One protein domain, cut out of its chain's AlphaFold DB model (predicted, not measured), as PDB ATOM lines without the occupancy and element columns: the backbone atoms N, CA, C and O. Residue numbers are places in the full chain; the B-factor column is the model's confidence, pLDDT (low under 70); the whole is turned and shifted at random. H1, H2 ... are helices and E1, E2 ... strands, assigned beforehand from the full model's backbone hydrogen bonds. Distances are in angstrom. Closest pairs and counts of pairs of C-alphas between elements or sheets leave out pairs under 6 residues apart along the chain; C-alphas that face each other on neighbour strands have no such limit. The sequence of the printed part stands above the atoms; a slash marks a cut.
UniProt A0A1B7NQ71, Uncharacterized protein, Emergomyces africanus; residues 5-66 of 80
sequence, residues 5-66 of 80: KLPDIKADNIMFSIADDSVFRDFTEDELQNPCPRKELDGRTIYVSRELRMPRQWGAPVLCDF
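This is residues 5 to 66 of the 80 residues of an uncharacterized protein of Emergomyces africanus (UniProt A0A1B7NQ71). What would one see first? The model is an open, flat arch with a small two-stranded antiparallel sheet at each end, E1 with E4 at one and the hairpin E2 and E3 at the other. Between them, H1 makes one way across the span, and the link after E3 folds back the other way to bring E4 beside E1. What is it built of, and how large is it? The printed part has 62 residues with one named helix and four named strands, in the order E1, H1, E2, E3, E4, and its class is mixed, helices and strands. It is extended, with a radius of gyration of the C-alphas of 16.4 A and spans of 46 by 30 by 15 A; residues 40 to 45 stick out.

What does the first strand pair with? E1, residues 14 to 18, is the antiparallel neighbour of E4, residues 58 to 63, with 149 degrees between their directions. C-alphas 16 and 61 face each other at 4.8 A; N 15 and O 62 are within hydrogen-bond range at 2.9 A, as are N 59 and O 17 at 2.8 A. What follows along the printed part? H1, residues 22 to 33, has every O i to N i+4 pair within hydrogen-bond range, and it is apart from E4. How is the far sheet made? E2, residues 38 to 41, and E3, residues 44 to 47, form a hairpin, antiparallel at 158 degrees; C-alphas 38 and 47 face each other at 4.5 A, and N 46 and O 39 are within hydrogen-bond range at 2.8 A. E1 is apart from both E2 and E3, and E4 is apart from both too.

Where does the first strand begin? C-alpha 14 of E1 is at (48.136, -31.834, 42.550), and E1 measures 13.2 A from first to last C-alpha. How far do the next elements reach? H1 measures 16.1 A and ends with C-alpha 33 at (40.672, -0.529, 31.924); E2 measures 9.9 A and E3 9.7 A. Where does the last strand end? E4 measures 14.5 A and ends with C-alpha 63 at (52.748, -33.045, 41.974).

How far apart are its extremes? The two C-alphas farthest apart are those of Lys 5 and Gln 33, at 48.3 A, while the first and last printed C-alphas, of Lys 5 and Phe 66, are 9.8 A apart. Is the printed part continuous, and how long are its links? It has no cut; the links E1 to H1, H1 to E2 and E2 to E3 are tight, and E3 to E4, with 10 residues between, is short. How confident is the model? The mean pLDDT of the printed part is 93.0, and no printed residue is under 70.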
ATOM      1  N   LYS A   5      59.864 -41.880  48.111       79.50
ATOM      2  CA  LYS A   5      58.496 -42.278  48.480       79.50
ATOM      3  C   LYS A   5      57.715 -41.024  48.878       79.50
ATOM      4  O   LYS A   5      58.252 -40.132  49.534       79.50
ATOM      5  N   LEU A   6      56.465 -40.949  48.430       83.62
ATOM      6  CA  LEU A   6      55.574 -39.799  48.595       83.62
ATOM      7  C   LEU A   6      54.360 -40.252  49.417       83.62
ATOM      8  O   LEU A   6      53.405 -40.763  48.836       83.62
ATOM      9  N   PRO A   7      54.415 -40.167  50.757       80.31
ATOM     10  CA  PRO A   7      53.349 -40.678  51.619       80.31
ATOM     11  C   PRO A   7      52.070 -39.825  51.577       80.31
ATOM     12  O   PRO A   7      51.003 -40.329  51.895       80.31
ATOM     13  N   ASP A   8      52.155 -38.564  51.140       84.38
ATOM     14  CA  ASP A   8      51.047 -37.597  51.164       84.38
ATOM     15  C   ASP A   8      50.530 -37.258  49.751       84.38
ATOM     16  O   ASP A   8      50.538 -36.107  49.313       84.38
ATOM     17  N   ILE A   9      50.118 -38.272  48.981       88.62
ATOM     18  CA  ILE A   9      49.478 -38.048  47.673       88.62
ATOM     19  C   ILE A   9      47.981 -37.807  47.883       88.62
ATOM     20  O   ILE A   9      47.219 -38.734  48.154       88.62
ATOM     21  N   LYS A  10      47.551 -36.559  47.691       90.62
ATOM     22  CA  LYS A  10      46.149 -36.121  47.749       90.62
ATOM     23  C   LYS A  10      45.860 -35.072  46.677       90.62
ATOM     24  O   LYS A  10      46.786 -34.463  46.148       90.62
ATOM     25  N   ALA A  11      44.579 -34.857  46.360       91.81
ATOM     26  CA  ALA A  11      44.161 -33.911  45.320       91.81
ATOM     27  C   ALA A  11      44.685 -32.484  45.567       91.81
ATOM     28  O   ALA A  11      45.088 -31.819  44.619       91.81
ATOM     29  N   ASP A  12      44.765 -32.063  46.832       92.56
ATOM     30  CA  ASP A  12      45.289 -30.751  47.236       92.56
ATOM     31  C   ASP A  12      46.770 -30.554  46.865       92.56
ATOM     32  O   ASP A  12      47.216 -29.426  46.669       92.56
ATOM     33  N   ASN A  13      47.517 -31.654  46.714       93.06
ATOM     34  CA  ASN A  13      48.932 -31.660  46.342       93.06
ATOM     35  C   ASN A  13      49.133 -31.837  44.821       93.06
ATOM     36  O   ASN A  13      50.255 -32.051  44.360       93.06
ATOM     37  N   ILE A  14      48.068 -31.766  44.014       93.81
ATOM     38  CA  ILE A  14      48.136 -31.834  42.550       93.81
ATOM     39  C   ILE A  14      47.756 -30.470  41.973       93.81
ATOM     40  O   ILE A  14      46.588 -30.084  41.951       93.81
ATOM     41  N   MET A  15      48.744 -29.750  41.445       94.50
ATOM     42  CA  MET A  15      48.525 -28.475  40.765       94.50
ATOM     43  C   MET A  15      48.369 -28.671  39.261       94.50
ATOM     44  O   MET A  15      49.056 -29.486  38.647       94.50
ATOM     45  N   PHE A  16      47.517 -27.856  38.645       94.44
ATOM     46  CA  PHE A  16      47.412 -27.757  37.193       94.44
ATOM     47  C   PHE A  16      47.984 -26.423  36.732       94.44
ATOM     48  O   PHE A  16      47.644 -25.366  37.264       94.44
ATOM     49  N   SER A  17      48.846 -26.470  35.721       92.50
ATOM     50  CA  SER A  17      49.295 -25.252  35.051       92.50
ATOM     51  C   SER A  17      48.175 -24.677  34.182       92.50
ATOM     52  O   SER A  17      47.332 -25.402  33.648       92.50
ATOM     53  N   ILE A  18      48.169 -23.358  34.028       93.75
ATOM     54  CA  ILE A  18      47.311 -22.677  33.062       93.75
ATOM     55  C   ILE A  18      48.026 -22.754  31.713       93.75
ATOM     56  O   ILE A  18      49.088 -22.161  31.558       93.75
ATOM     57  N   ALA A  19      47.470 -23.501  30.758       93.50
ATOM     58  CA  ALA A  19      48.016 -23.597  29.399       93.50
ATOM     59  C   ALA A  19      47.414 -22.542  28.447       93.50
ATOM     60  O   ALA A  19      47.820 -22.437  27.294       93.50
ATOM     61  N   ASP A  20      46.423 -21.786  28.927       94.00
ATOM     62  CA  ASP A  20      45.750 -20.714  28.200       94.00
ATOM     63  C   ASP A  20      46.265 -19.336  28.649       94.00
ATOM     64  O   ASP A  20      45.723 -18.732  29.578       94.00
ATOM     65  N   ASP A  21      47.276 -18.807  27.955       92.69
ATOM     66  CA  ASP A  21      47.876 -17.495  28.256       92.69
ATOM     67  C   ASP A  21      46.877 -16.335  28.189       92.69
ATOM     68  O   ASP A  21      47.081 -15.278  28.798       92.69
ATOM     69  N   SER A  22      45.762 -16.515  27.475       94.62
ATOM     70  CA  SER A  22      44.764 -15.461  27.370       94.62
ATOM     71  C   SER A  22      44.093 -15.151  28.717       94.62
ATOM     72  O   SER A  22      43.603 -14.039  28.891       94.62
ATOM     73  N   VAL A  23      44.149 -16.060  29.702       95.50
ATOM     74  CA  VAL A  23      43.740 -15.792  31.095       95.50
ATOM     75  C   VAL A  23      44.516 -14.611  31.687       95.50
ATOM     76  O   VAL A  23      43.912 -13.716  32.276       95.50
ATOM     77  N   PHE A  24      45.836 -14.575  31.498       95.06
ATOM     78  CA  PHE A  24      46.700 -13.523  32.042       95.06
ATOM     79  C   PHE A  24      46.586 -12.213  31.269       95.06
ATOM     80  O   PHE A  24      46.607 -11.132  31.860       95.06
ATOM     81  N   ARG A  25      46.440 -12.301  29.942       94.62
ATOM     82  CA  ARG A  25      46.231 -11.119  29.104       94.62
ATOM     83  C   ARG A  25      44.938 -10.408  29.483       94.62
ATOM     84  O   ARG A  25      44.957  -9.200  29.682       94.62
ATOM     85  N   ASP A  26      43.846 -11.155  29.610       94.25
ATOM     86  CA  ASP A  26      42.548 -10.571  29.933       94.25
ATOM     87  C   ASP A  26      42.563  -9.989  31.356       94.25
ATOM     88  O   ASP A  26      42.084  -8.882  31.550       94.25
ATOM     89  N   PHE A  27      43.220 -10.654  32.319       95.00
ATOM     90  CA  PHE A  27      43.446 -10.103  33.663       95.00
ATOM     91  C   PHE A  27      44.211  -8.768  33.645       95.00
ATOM     92  O   PHE A  27      43.871  -7.844  34.382       95.00
ATOM     93  N   THR A  28      45.244  -8.657  32.804       94.69
ATOM     94  CA  THR A  28      46.065  -7.441  32.703       94.69
ATOM     95  C   THR A  28      45.291  -6.299  32.049       94.69
ATOM     96  O   THR A  28      45.319  -5.176  32.547       94.69
ATOM     97  N   GLU A  29      44.580  -6.580  30.955       95.81
ATOM     98  CA  GLU A  29      43.736  -5.592  30.273       95.81
ATOM     99  C   GLU A  29      42.635  -5.074  31.207       95.81
ATOM    100  O   GLU A  29      42.404  -3.873  31.308       95.81
ATOM    101  N   ASP A  30      42.021  -5.970  31.972       94.25
ATOM    102  CA  ASP A  30      41.005  -5.644  32.964       94.25
ATOM    103  C   ASP A  30      41.504  -4.702  34.072       94.25
ATOM    104  O   ASP A  30      40.728  -3.881  34.564       94.25
ATOM    105  N   GLU A  31      42.768  -4.812  34.492       93.94
ATOM    106  CA  GLU A  31      43.392  -3.898  35.465       93.94
ATOM    107  C   GLU A  31      43.764  -2.548  34.834       93.94
ATOM    108  O   GLU A  31      43.721  -1.517  35.508       93.94
ATOM    109  N   LEU A  32      44.098  -2.524  33.539       94.06
ATOM    110  CA  LEU A  32      44.343  -1.283  32.799       94.06
ATOM    111  C   LEU A  32      43.050  -0.485  32.591       94.06
ATOM    112  O   LEU A  32      43.045   0.730  32.793       94.06
ATOM    113  N   GLN A  33      41.965  -1.160  32.207       96.75
ATOM    114  CA  GLN A  33      40.672  -0.529  31.924       96.75
ATOM    115  C   GLN A  33      39.878  -0.212  33.193       96.75
ATOM    116  O   GLN A  33      39.220   0.825  33.273       96.75
ATOM    117  N   ASN A  34      39.936  -1.095  34.193       95.00
ATOM    118  CA  ASN A  34      39.247  -0.926  35.467       95.00
ATOM    119  C   ASN A  34      40.173  -1.284  36.641       95.00
ATOM    120  O   ASN A  34      40.097  -2.401  37.170       95.00
ATOM    121  N   PRO A  35      41.038  -0.336  37.046       93.94
ATOM    122  CA  PRO A  35      41.938  -0.486  38.178       93.94
ATOM    123  C   PRO A  35      41.253  -0.993  39.444       93.94
ATOM    124  O   PRO A  35      40.298  -0.379  39.932       93.94
ATOM    125  N   CYS A  36      41.775  -2.065  40.036       94.12
ATOM    126  CA  CYS A  36      41.313  -2.487  41.347       94.12
ATOM    127  C   CYS A  36      41.719  -1.458  42.422       94.12
ATOM    128  O   CYS A  36      42.696  -0.714  42.258       94.12
ATOM    129  N   PRO A  37      41.026  -1.428  43.576       95.75
ATOM    130  CA  PRO A  37      41.522  -0.720  44.745       95.75
ATOM    131  C   PRO A  37      42.974  -1.116  45.031       95.75
ATOM    132  O   PRO A  37      43.310  -2.298  45.120       95.75
ATOM    133  N   ARG A  38      43.848  -0.121  45.142       95.62
ATOM    134  CA  ARG A  38      45.281  -0.338  45.327       95.62
ATOM    135  C   ARG A  38      45.888   0.747  46.195       95.62
ATOM    136  O   ARG A  38      45.363   1.857  46.277       95.62
ATOM    137  N   LYS A  39      46.996   0.414  46.850       96.50
ATOM    138  CA  LYS A  39      47.755   1.331  47.703       96.50
ATOM    139  C   LYS A  39      49.198   1.407  47.230       96.50
ATOM    140  O   LYS A  39      49.866   0.383  47.137       96.50
ATOM    141  N   GLU A  40      49.682   2.620  47.011       96.50
ATOM    142  CA  GLU A  40      51.100   2.883  46.773       96.50
ATOM    143  C   GLU A  40      51.801   3.155  48.110       96.50
ATOM    144  O   GLU A  40      51.329   3.949  48.926       96.50
ATOM    145  N   LEU A  41      52.898   2.445  48.373       96.56
ATOM    146  CA  LEU A  41      53.685   2.571  49.600       96.56
ATOM    147  C   LEU A  41      55.153   2.262  49.300       96.56
ATOM    148  O   LEU A  41      55.462   1.167  48.845       96.56
ATOM    149  N   ASP A  42      56.063   3.190  49.584       95.44
ATOM    150  CA  ASP A  42      57.513   2.981  49.428       95.44
ATOM    151  C   ASP A  42      57.925   2.504  48.016       95.44
ATOM    152  O   ASP A  42      58.772   1.628  47.859       95.44
ATOM    153  N   GLY A  43      57.281   3.035  46.970       95.38
ATOM    154  CA  GLY A  43      57.556   2.663  45.575       95.38
ATOM    155  C   GLY A  43      56.991   1.305  45.137       95.38
ATOM    156  O   GLY A  43      57.260   0.884  44.015       95.38
ATOM    157  N   ARG A  44      56.199   0.626  45.981       95.44
ATOM    158  CA  ARG A  44      55.443  -0.577  45.599       95.44
ATOM    159  C   ARG A  44      53.950  -0.296  45.513       95.44
ATOM    160  O   ARG A  44      53.413   0.481  46.302       95.44
ATOM    161  N   THR A  45      53.282  -1.009  44.617       95.00
ATOM    162  CA  THR A  45      51.824  -0.998  44.510       95.00
ATOM    163  C   THR A  45      51.273  -2.291  45.087       95.00
ATOM    164  O   THR A  45      51.654  -3.386  44.679       95.00
ATOM    165  N   ILE A  46      50.395  -2.161  46.075       95.00
ATOM    166  CA  ILE A  46      49.694  -3.265  46.722       95.00
ATOM    167  C   ILE A  46      48.284  -3.296  46.142       95.00
ATOM    168  O   ILE A  46      47.512  -2.361  46.354       95.00
ATOM    169  N   TYR A  47      47.969  -4.359  45.413       94.38
ATOM    170  CA  TYR A  47      46.667  -4.586  44.792       94.38
ATOM    171  C   TYR A  47      45.804  -5.455  45.705       94.38
ATOM    172  O   TYR A  47      46.322  -6.321  46.414       94.38
ATOM    173  N   VAL A  48      44.489  -5.243  45.690       94.50
ATOM    174  CA  VAL A  48      43.571  -6.239  46.254       94.50
ATOM    175  C   VAL A  48      43.558  -7.488  45.375       94.50
ATOM    176  O   VAL A  48      43.737  -7.405  44.160       94.50
ATOM    177  N   SER A  49      43.336  -8.653  45.984       91.56
ATOM    178  CA  SER A  49      43.178  -9.896  45.231       91.56
ATOM    179  C   SER A  49      42.008  -9.785  44.255       91.56
ATOM    180  O   SER A  49      40.935  -9.295  44.609       91.56
ATOM    181  N   ARG A  50      42.211 -10.285  43.038       90.19
ATOM    182  CA  ARG A  50      41.196 -10.361  41.988       90.19
ATOM    183  C   ARG A  50      41.214 -11.758  41.388       90.19
ATOM    184  O   ARG A  50      42.269 -12.384  41.294       90.19
ATOM    185  N   GLU A  51      40.040 -12.249  41.019       91.38
ATOM    186  CA  GLU A  51      39.894 -13.580  40.442       91.38
ATOM    187  C   GLU A  51      40.516 -13.648  39.045       91.38
ATOM    188  O   GLU A  51      40.375 -12.733  38.230       91.38
ATOM    189  N   LEU A  52      41.186 -14.765  38.761       92.25
ATOM    190  CA  LEU A  52      41.529 -15.142  37.399       92.25
ATOM    191  C   LEU A  52      40.324 -15.833  36.775       92.25
ATOM    192  O   LEU A  52      39.648 -16.639  37.417       92.25
ATOM    193  N   ARG A  53      40.078 -15.566  35.493       91.75
ATOM    194  CA  ARG A  53      39.068 -16.326  34.761       91.75
ATOM    195  C   ARG A  53      39.468 -17.796  34.655       91.75
ATOM    196  O   ARG A  53      40.651 -18.130  34.615       91.75
ATOM    197  N   MET A  54      38.471 -18.666  34.515       92.00
ATOM    198  CA  MET A  54      38.722 -20.089  34.326       92.00
ATOM    199  C   MET A  54      39.485 -20.330  33.006       92.00
ATOM    200  O   MET A  54      39.040 -19.861  31.948       92.00
ATOM    201  N   PRO A  55      40.629 -21.038  33.038       93.50
ATOM    202  CA  PRO A  55      41.344 -21.444  31.837       93.50
ATOM    203  C   PRO A  55      40.469 -22.302  30.931       93.50
ATOM    204  O   PRO A  55      39.761 -23.197  31.394       93.50
ATOM    205  N   ARG A  56      40.558 -22.075  29.619       93.25
ATOM    206  CA  ARG A  56      39.932 -22.976  28.636       93.25
ATOM    207  C   ARG A  56      40.712 -24.275  28.481       93.25
ATOM    208  O   ARG A  56      40.144 -25.294  28.099       93.25
ATOM    209  N   GLN A  57      42.010 -24.219  28.768       94.50
ATOM    210  CA  GLN A  57      42.923 -25.340  28.683       94.50
ATOM    211  C   GLN A  57      43.801 -25.389  29.931       94.50
ATOM    212  O   GLN A  57      44.458 -24.411  30.298       94.50
ATOM    213  N   TRP A  58      43.821 -26.561  30.551       94.69
ATOM    214  CA  TRP A  58      44.719 -26.893  31.645       94.69
ATOM    215  C   TRP A  58      45.928 -27.646  31.097       94.69
ATOM    216  O   TRP A  58      45.801 -28.443  30.163       94.69
ATOM    217  N   GLY A  59      47.100 -27.378  31.658       94.00
ATOM    218  CA  GLY A  59      48.295 -28.168  31.400       94.00
ATOM    219  C   GLY A  59      48.283 -29.485  32.176       94.00
ATOM    220  O   GLY A  59      47.327 -29.814  32.881       94.00
ATOM    221  N   ALA A  60      49.360 -30.256  32.036       95.12
ATOM    222  CA  ALA A  60      49.502 -31.519  32.749       95.12
ATOM    223  C   ALA A  60      49.505 -31.302  34.279       95.12
ATOM    224  O   ALA A  60      50.017 -30.274  34.742       95.12
ATOM    225  N   PRO A  61      48.964 -32.258  35.057       94.25
ATOM    226  CA  PRO A  61      49.061 -32.217  36.508       94.25
ATOM    227  C   PRO A  61      50.526 -32.302  36.938       94.25
ATOM    228  O   PRO A  61      51.308 -33.088  36.400       94.25
ATOM    229  N   VAL A  62      50.876 -31.507  37.940       93.94
ATOM    230  CA  VAL A  62      52.191 -31.485  38.568       93.94
ATOM    231  C   VAL A  62      51.994 -31.783  40.043       93.94
ATOM    232  O   VAL A  62      51.221 -31.104  40.720       93.94
ATOM    233  N   LEU A  63      52.694 -32.801  40.541       92.75
ATOM    234  CA  LEU A  63      52.748 -33.045  41.974       92.75
ATOM    235  C   LEU A  63      53.538 -31.912  42.633       92.75
ATOM    236  O   LEU A  63      54.679 -31.639  42.253       92.75
ATOM    237  N   CYS A  64      52.921 -31.269  43.610       90.50
ATOM    238  CA  CYS A  64      53.548 -30.284  44.470       90.50
ATOM    239  C   CYS A  64      53.576 -30.797  45.914       90.50
ATOM    240  O   CYS A  64      53.036 -31.854  46.214       90.50
ATOM    241  N   ASP A  65      54.206 -30.024  46.795       90.19
ATOM    242  CA  ASP A  65      54.408 -30.360  48.206       90.19
ATOM    243  C   ASP A  65      55.212 -31.654  48.446       90.19
ATOM    244  O   ASP A  65      54.699 -32.749  48.664       90.19
ATOM    245  N   PHE A  66      56.535 -31.494  48.439       89.94
ATOM    246  CA  PHE A  66      57.489 -32.546  48.791       89.94
ATOM    247  C   PHE A  66      57.949 -32.446  50.255       89.94
ATOM    248  O   PHE A  66      58.962 -33.046  50.608       89.94
TER     249      PHE A  66